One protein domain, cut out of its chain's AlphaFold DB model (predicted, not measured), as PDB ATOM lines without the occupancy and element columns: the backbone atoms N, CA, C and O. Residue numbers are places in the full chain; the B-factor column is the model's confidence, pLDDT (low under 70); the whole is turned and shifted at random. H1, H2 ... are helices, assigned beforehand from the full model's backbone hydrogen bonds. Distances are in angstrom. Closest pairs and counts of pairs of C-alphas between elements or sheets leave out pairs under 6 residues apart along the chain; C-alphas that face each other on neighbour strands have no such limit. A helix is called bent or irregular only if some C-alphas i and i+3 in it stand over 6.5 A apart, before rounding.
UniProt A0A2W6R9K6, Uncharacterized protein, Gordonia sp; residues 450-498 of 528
ATOM      1  N   ILE A 450     111.141 238.747 305.106       95.19
ATOM      2  CA  ILE A 450     111.238 239.872 306.050       95.19
ATOM      3  C   ILE A 450     112.040 241.030 305.434       95.19
ATOM      4  O   ILE A 450     111.620 242.183 305.531       95.19
ATOM      5  N   GLY A 451     113.145 240.736 304.743       97.12
ATOM      6  CA  GLY A 451     113.931 241.723 303.999       97.12
ATOM      7  C   GLY A 451     113.132 242.411 302.886       97.12
ATOM      8  O   GLY A 451     113.216 243.627 302.737       97.12
ATOM      9  N   GLN A 452     112.297 241.668 302.157       96.69
ATOM     10  CA  GLN A 452     111.424 242.216 301.115       96.69
ATOM     11  C   GLN A 452     110.300 243.089 301.699       96.69
ATOM     12  O   GLN A 452     109.987 244.138 301.133       96.69
ATOM     13  N   VAL A 453     109.733 242.715 302.852       97.81
ATOM     14  CA  VAL A 453     108.765 243.551 303.588       97.81
ATOM     15  C   VAL A 453     109.425 244.837 304.100       97.81
ATOM     16  O   VAL A 453     108.854 245.915 303.936       97.81
ATOM     17  N   LEU A 454     110.643 244.760 304.645       97.12
ATOM     18  CA  LEU A 454     111.424 245.932 305.065       97.12
ATOM     19  C   LEU A 454     111.789 246.846 303.886       97.12
ATOM     20  O   LEU A 454     111.694 248.065 304.015       97.12
ATOM     21  N   ALA A 455     112.142 246.285 302.727       96.44
ATOM     22  CA  ALA A 455     112.392 247.054 301.509       96.44
ATOM     23  C   ALA A 455     111.117 247.756 301.004       96.44
ATOM     24  O   ALA A 455     111.152 248.944 300.685       96.44
ATOM     25  N   GLY A 456     109.975 247.059 300.998       96.56
ATOM     26  CA  GLY A 456     108.673 247.647 300.667       96.56
ATOM     27  C   GLY A 456     108.269 248.769 301.630       96.56
ATOM     28  O   GLY A 456     107.819 249.827 301.190       96.56
ATOM     29  N   LEU A 457     108.506 248.582 302.934       97.00
ATOM     30  CA  LEU A 457     108.297 249.609 303.956       97.00
ATOM     31  C   LEU A 457     109.203 250.825 303.723       97.00
ATOM     32  O   LEU A 457     108.717 251.951 303.767       97.00
ATOM     33  N   ALA A 458     110.489 250.620 303.429       96.62
ATOM     34  CA  ALA A 458     111.434 251.703 303.153       96.62
ATOM     35  C   ALA A 458     111.032 252.526 301.916       96.62
ATOM     36  O   ALA A 458     111.072 253.755 301.964       96.62
ATOM     37  N   VAL A 459     110.572 251.875 300.840       96.00
ATOM     38  CA  VAL A 459     110.019 252.558 299.655       96.00
ATOM     39  C   VAL A 459     108.740 253.327 300.004       96.00
ATOM     40  O   VAL A 459     108.593 254.480 299.600       96.00
ATOM     41  N   GLY A 460     107.839 252.740 300.797       92.94
ATOM     42  CA  GLY A 460     106.626 253.410 301.276       92.94
ATOM     43  C   GLY A 460     106.920 254.648 302.131       92.94
ATOM     44  O   GLY A 460     106.326 255.701 301.912       92.94
ATOM     45  N   VAL A 461     107.884 254.556 303.051       96.31
ATOM     46  CA  VAL A 461     108.340 255.676 303.891       96.31
ATOM     47  C   VAL A 461     109.033 256.754 303.055       96.31
ATOM     48  O   VAL A 461     108.781 257.934 303.283       96.31
ATOM     49  N   ALA A 462     109.840 256.389 302.056       92.00
ATOM     50  CA  ALA A 462     110.468 257.351 301.148       92.00
ATOM     51  C   ALA A 462     109.433 258.118 300.302       92.00
ATOM     52  O   ALA A 462     109.525 259.339 300.178       92.00
ATOM     53  N   LEU A 463     108.412 257.430 299.777       89.38
ATOM     54  CA  LEU A 463     107.294 258.057 299.062       89.38
ATOM     55  C   LEU A 463     106.464 258.966 299.982       89.38
ATOM     56  O   LEU A 463     106.128 260.088 299.599       89.38
ATOM     57  N   PHE A 464     106.168 258.513 301.202       87.56
ATOM     58  CA  PHE A 464     105.423 259.292 302.192       87.56
ATOM     59  C   PHE A 464     106.189 260.544 302.639       87.56
ATOM     60  O   PHE A 464     105.608 261.626 302.683       87.56
ATOM     61  N   TRP A 465     107.493 260.432 302.908       91.50
ATOM     62  CA  TRP A 465     108.332 261.575 303.281       91.50
ATOM     63  C   TRP A 465     108.511 262.555 302.114       91.50
ATOM     64  O   TRP A 465     108.389 263.764 302.302       91.50
ATOM     65  N   GLY A 466     108.698 262.051 300.889       87.38
ATOM     66  CA  GLY A 466     108.695 262.886 299.687       87.38
ATOM     67  C   GLY A 466     107.402 263.697 299.552       87.38
ATOM     68  O   GLY A 466     107.453 264.893 299.282       87.38
ATOM     69  N   PHE A 467     106.245 263.082 299.814       84.56
ATOM     70  CA  PHE A 467     104.949 263.766 299.814       84.56
ATOM     71  C   PHE A 467     104.822 264.806 300.938       84.56
ATOM     72  O   PHE A 467     104.441 265.942 300.656       84.56
ATOM     73  N   THR A 468     105.157 264.473 302.190       88.50
ATOM     74  CA  THR A 468     105.023 265.420 303.315       88.50
ATOM     75  C   THR A 468     105.963 266.616 303.193       88.50
ATOM     76  O   THR A 468     105.555 267.738 303.495       88.50
ATOM     77  N   GLU A 469     107.179 266.425 302.681       86.31
ATOM     78  CA  GLU A 469     108.109 267.530 302.441       86.31
ATOM     79  C   GLU A 469     107.668 268.395 301.243       86.31
ATOM     80  O   GLU A 469     107.743 269.622 301.322       86.31
ATOM     81  N   LEU A 470     107.088 267.800 300.187       84.38
ATOM     82  CA  LEU A 470     106.454 268.551 299.091       84.38
ATOM     83  C   LEU A 470     105.315 269.454 299.587       84.38
ATOM     84  O   LEU A 470     105.275 270.621 299.206       84.38
ATOM     85  N   TRP A 471     104.427 268.960 300.459       83.62
ATOM     86  CA  TRP A 471     103.389 269.791 301.097       83.62
ATOM     87  C   TRP A 471     103.987 270.964 301.876       83.62
ATOM     88  O   TRP A 471     103.474 272.080 301.806       83.62
ATOM     89  N   ARG A 472     105.073 270.707 302.614       83.50
ATOM     90  CA  ARG A 472     105.715 271.673 303.511       83.50
ATOM     91  C   ARG A 472     106.464 272.787 302.770       83.50
ATOM     92  O   ARG A 472     106.629 273.865 303.334       83.50
ATOM     93  N   TRP A 473     106.887 272.541 301.528       83.50
ATOM     94  CA  TRP A 473     107.550 273.531 300.668       83.50
ATOM     95  C   TRP A 473     106.607 274.181 299.645       83.50
ATOM     96  O   TRP A 473     106.733 275.378 299.393       83.50
ATOM     97  N   ASN A 474     105.690 273.428 299.022       85.31
ATOM     98  CA  ASN A 474     104.785 273.952 297.995       85.31
ATOM     99  C   ASN A 474     103.550 273.055 297.736       85.31
ATOM    100  O   ASN A 474     103.626 272.036 297.042       85.31
ATOM    101  N   VAL A 475     102.372 273.522 298.162       88.19
ATOM    102  CA  VAL A 475     101.067 272.869 297.932       88.19
ATOM    103  C   VAL A 475     100.766 272.618 296.442       88.19
ATOM    104  O   VAL A 475     100.109 271.629 296.110       88.19
ATOM    105  N   TYR A 476     101.287 273.426 295.511       87.88
ATOM    106  CA  TYR A 476     101.096 273.172 294.077       87.88
ATOM    107  C   TYR A 476     101.813 271.896 293.604       87.88
ATOM    108  O   TYR A 476     101.253 271.153 292.797       87.88
ATOM    109  N   PHE A 477     103.001 271.579 294.136       86.31
ATOM    110  CA  PHE A 477     103.653 270.298 293.840       86.31
ATOM    111  C   PHE A 477     102.907 269.125 294.475       86.31
ATOM    112  O   PHE A 477     102.820 268.069 293.854       86.31
ATOM    113  N   ALA A 478     102.302 269.308 295.653       85.50
ATOM    114  CA  ALA A 478     101.447 268.291 296.262       85.50
ATOM    115  C   ALA A 478     100.207 267.964 295.408       85.50
ATOM    116  O   ALA A 478      99.904 266.787 295.214       85.50
ATOM    117  N   LEU A 479      99.529 268.970 294.837       85.19
ATOM    118  CA  LEU A 479      98.406 268.758 293.908       85.19
ATOM    119  C   LEU A 479      98.839 268.025 292.630       85.19
ATOM    120  O   LEU A 479      98.191 267.058 292.227       85.19
ATOM    121  N   VAL A 480      99.950 268.440 292.012       86.62
ATOM    122  CA  VAL A 480     100.481 267.778 290.807       86.62
ATOM    123  C   VAL A 480     100.901 266.336 291.110       86.62
ATOM    124  O   VAL A 480     100.573 265.438 290.335       86.62
ATOM    125  N   LEU A 481     101.559 266.084 292.249       86.56
ATOM    126  CA  LEU A 481     101.940 264.733 292.661       86.56
ATOM    127  C   LEU A 481     100.710 263.866 292.965       86.56
ATOM    128  O   LEU A 481     100.690 262.706 292.573       86.56
ATOM    129  N   ALA A 482      99.668 264.409 293.601       84.38
ATOM    130  CA  ALA A 482      98.430 263.675 293.858       84.38
ATOM    131  C   ALA A 482      97.755 263.231 292.548       84.38
ATOM    132  O   ALA A 482      97.414 262.057 292.401       84.38
ATOM    133  N   VAL A 483      97.644 264.126 291.559       85.69
ATOM    134  CA  VAL A 483      97.133 263.780 290.220       85.69
ATOM    135  C   VAL A 483      98.033 262.749 289.529       85.69
ATOM    136  O   VAL A 483      97.519 261.800 288.940       85.69
ATOM    137  N   ALA A 484      99.359 262.874 289.641       87.62
ATOM    138  CA  ALA A 484     100.311 261.919 289.070       87.62
ATOM    139  C   ALA A 484     100.252 260.531 289.739       87.62
ATOM    140  O   ALA A 484     100.340 259.522 289.045       87.62
ATOM    141  N   VAL A 485     100.051 260.458 291.059       88.00
ATOM    142  CA  VAL A 485      99.868 259.204 291.811       88.00
ATOM    143  C   VAL A 485      98.534 258.549 291.459       88.00
ATOM    144  O   VAL A 485      98.505 257.340 291.235       88.00
ATOM    145  N   ILE A 486      97.452 259.325 291.327       86.75
ATOM    146  CA  ILE A 486      96.164 258.824 290.824       86.75
ATOM    147  C   ILE A 486      96.348 258.252 289.412       86.75
ATOM    148  O   ILE A 486      95.969 257.108 289.170       86.75
ATOM    149  N   PHE A 487      96.997 258.985 288.500       86.44
ATOM    150  CA  PHE A 487      97.298 258.485 287.154       86.44
ATOM    151  C   PHE A 487      98.159 257.216 287.179       86.44
ATOM    152  O   PHE A 487      97.836 256.259 286.483       86.44
ATOM    153  N   GLY A 488      99.204 257.174 288.009       87.31
ATOM    154  CA  GLY A 488     100.084 256.018 288.183       87.31
ATOM    155  C   GLY A 488      99.320 254.779 288.648       87.31
ATOM    156  O   GLY A 488      99.358 253.745 287.977       87.31
ATOM    157  N   MET A 489      98.547 254.909 289.729       87.00
ATOM    158  CA  MET A 489      97.670 253.865 290.271       87.00
ATOM    159  C   MET A 489      96.667 253.370 289.218       87.00
ATOM    160  O   MET A 489      96.480 252.166 289.053       87.00
ATOM    161  N   VAL A 490      96.070 254.284 288.449       80.25
ATOM    162  CA  VAL A 490      95.138 253.956 287.362       80.25
ATOM    163  C   VAL A 490      95.838 253.234 286.216       80.25
ATOM    164  O   VAL A 490      95.311 252.232 285.743       80.25
ATOM    165  N   THR A 491      97.023 253.674 285.783       84.69
ATOM    166  CA  THR A 491      97.794 252.957 284.755       84.69
ATOM    167  C   THR A 491      98.241 251.580 285.231       84.69
ATOM    168  O   THR A 491      98.188 250.644 284.441       84.69
ATOM    169  N   LEU A 492      98.590 251.413 286.510       82.56
ATOM    170  CA  LEU A 492      98.925 250.113 287.090       82.56
ATOM    171  C   LEU A 492      97.706 249.180 287.090       82.56
ATOM    172  O   LEU A 492      97.778 248.081 286.542       82.56
ATOM    173  N   VAL A 493      96.567 249.634 287.624       80.69
ATOM    174  CA  VAL A 493      95.305 248.874 287.615       80.69
ATOM    175  C   VAL A 493      94.862 248.558 286.185       80.69
ATOM    176  O   VAL A 493      94.439 247.439 285.923       80.69
ATOM    177  N   HIS A 494      94.999 249.490 285.241       74.06
ATOM    178  CA  HIS A 494      94.681 249.265 283.830       74.06
ATOM    179  C   HIS A 494      95.621 248.240 283.169       74.06
ATOM    180  O   HIS A 494      95.149 247.360 282.449       74.06
ATOM    181  N   VAL A 495      96.934 248.316 283.412       79.25
ATOM    182  CA  VAL A 495      97.916 247.368 282.857       79.25
ATOM    183  C   VAL A 495      97.723 245.964 283.432       79.25
ATOM    184  O   VAL A 495      97.826 245.001 282.677       79.25
ATOM    185  N   VAL A 496      97.378 245.839 284.719       83.06
ATOM    186  CA  VAL A 496      96.985 244.563 285.344       83.06
ATOM    187  C   VAL A 496      95.651 244.066 284.775       83.06
ATOM    188  O   VAL A 496      95.525 242.902 284.399       83.06
ATOM    189  N   ARG A 497      94.660 244.950 284.628       76.00
ATOM    190  CA  ARG A 497      93.338 244.669 284.041       76.00
ATOM    191  C   ARG A 497      93.386 244.733 282.507       76.00
ATOM    192  O   ARG A 497      92.570 245.398 281.871       76.00
ATOM    193  N   ARG A 498      94.364 244.031 281.920       68.56
ATOM    194  CA  ARG A 498      94.753 244.079 280.495       68.56
ATOM    195  C   ARG A 498      93.651 243.657 279.509       68.56
ATOM    196  O   ARG A 498      93.797 243.898 278.312       68.56
TER     197      ARG A 498
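AT A GLANCE: This is residues 450 to 498 of the 528 residues of an uncharacterized protein of Gordonia sp (UniProt A0A2W6R9K6). Two long helices, H1 and H2, make a flat V, joined and touching near its point, with the two arms spreading apart toward the first and last printed residues. Residues 450 to 465 of H1 and residues 483 to 498 stand free. The printed part has 49 residues with two named helices, H1 then H2, and no named strand; the class is all helix. It is loose, with a radius of gyration of the C-alphas of 13.4 A, and spans 33 by 30 by 5 A.

HOW THE PARTS SIT: H1, residues 450 to 473, touches H2, residues 475 to 496, with residues 467 to 471 alone, and H2 touches it with residues 477 to 481 alone. Their closest C-alphas, those of Trp 471 and Ala 478, are 5.4 A apart. They form a helical hairpin and run opposite ways at a tilt of 35.4 degrees, only just steep. In H1 and H2 every O i to N i+4 pair is within hydrogen-bond range.

IN THESE COORDINATES: H1 is 34.3 A long, from C-alpha 450 at (111.238, 239.872, 306.050). H2 is 31.2 A long and ends with C-alpha 496 at (96.985, 244.563, 285.344). Neither is bent.

THE WHOLE: The two C-alphas farthest apart, those of Trp 473 and Arg 498, are 37.9 A apart. The link from H1 to H2, one residue, is tight. The printed part has no cut. Its mean pLDDT is 87.6, and residue 498 is under 70.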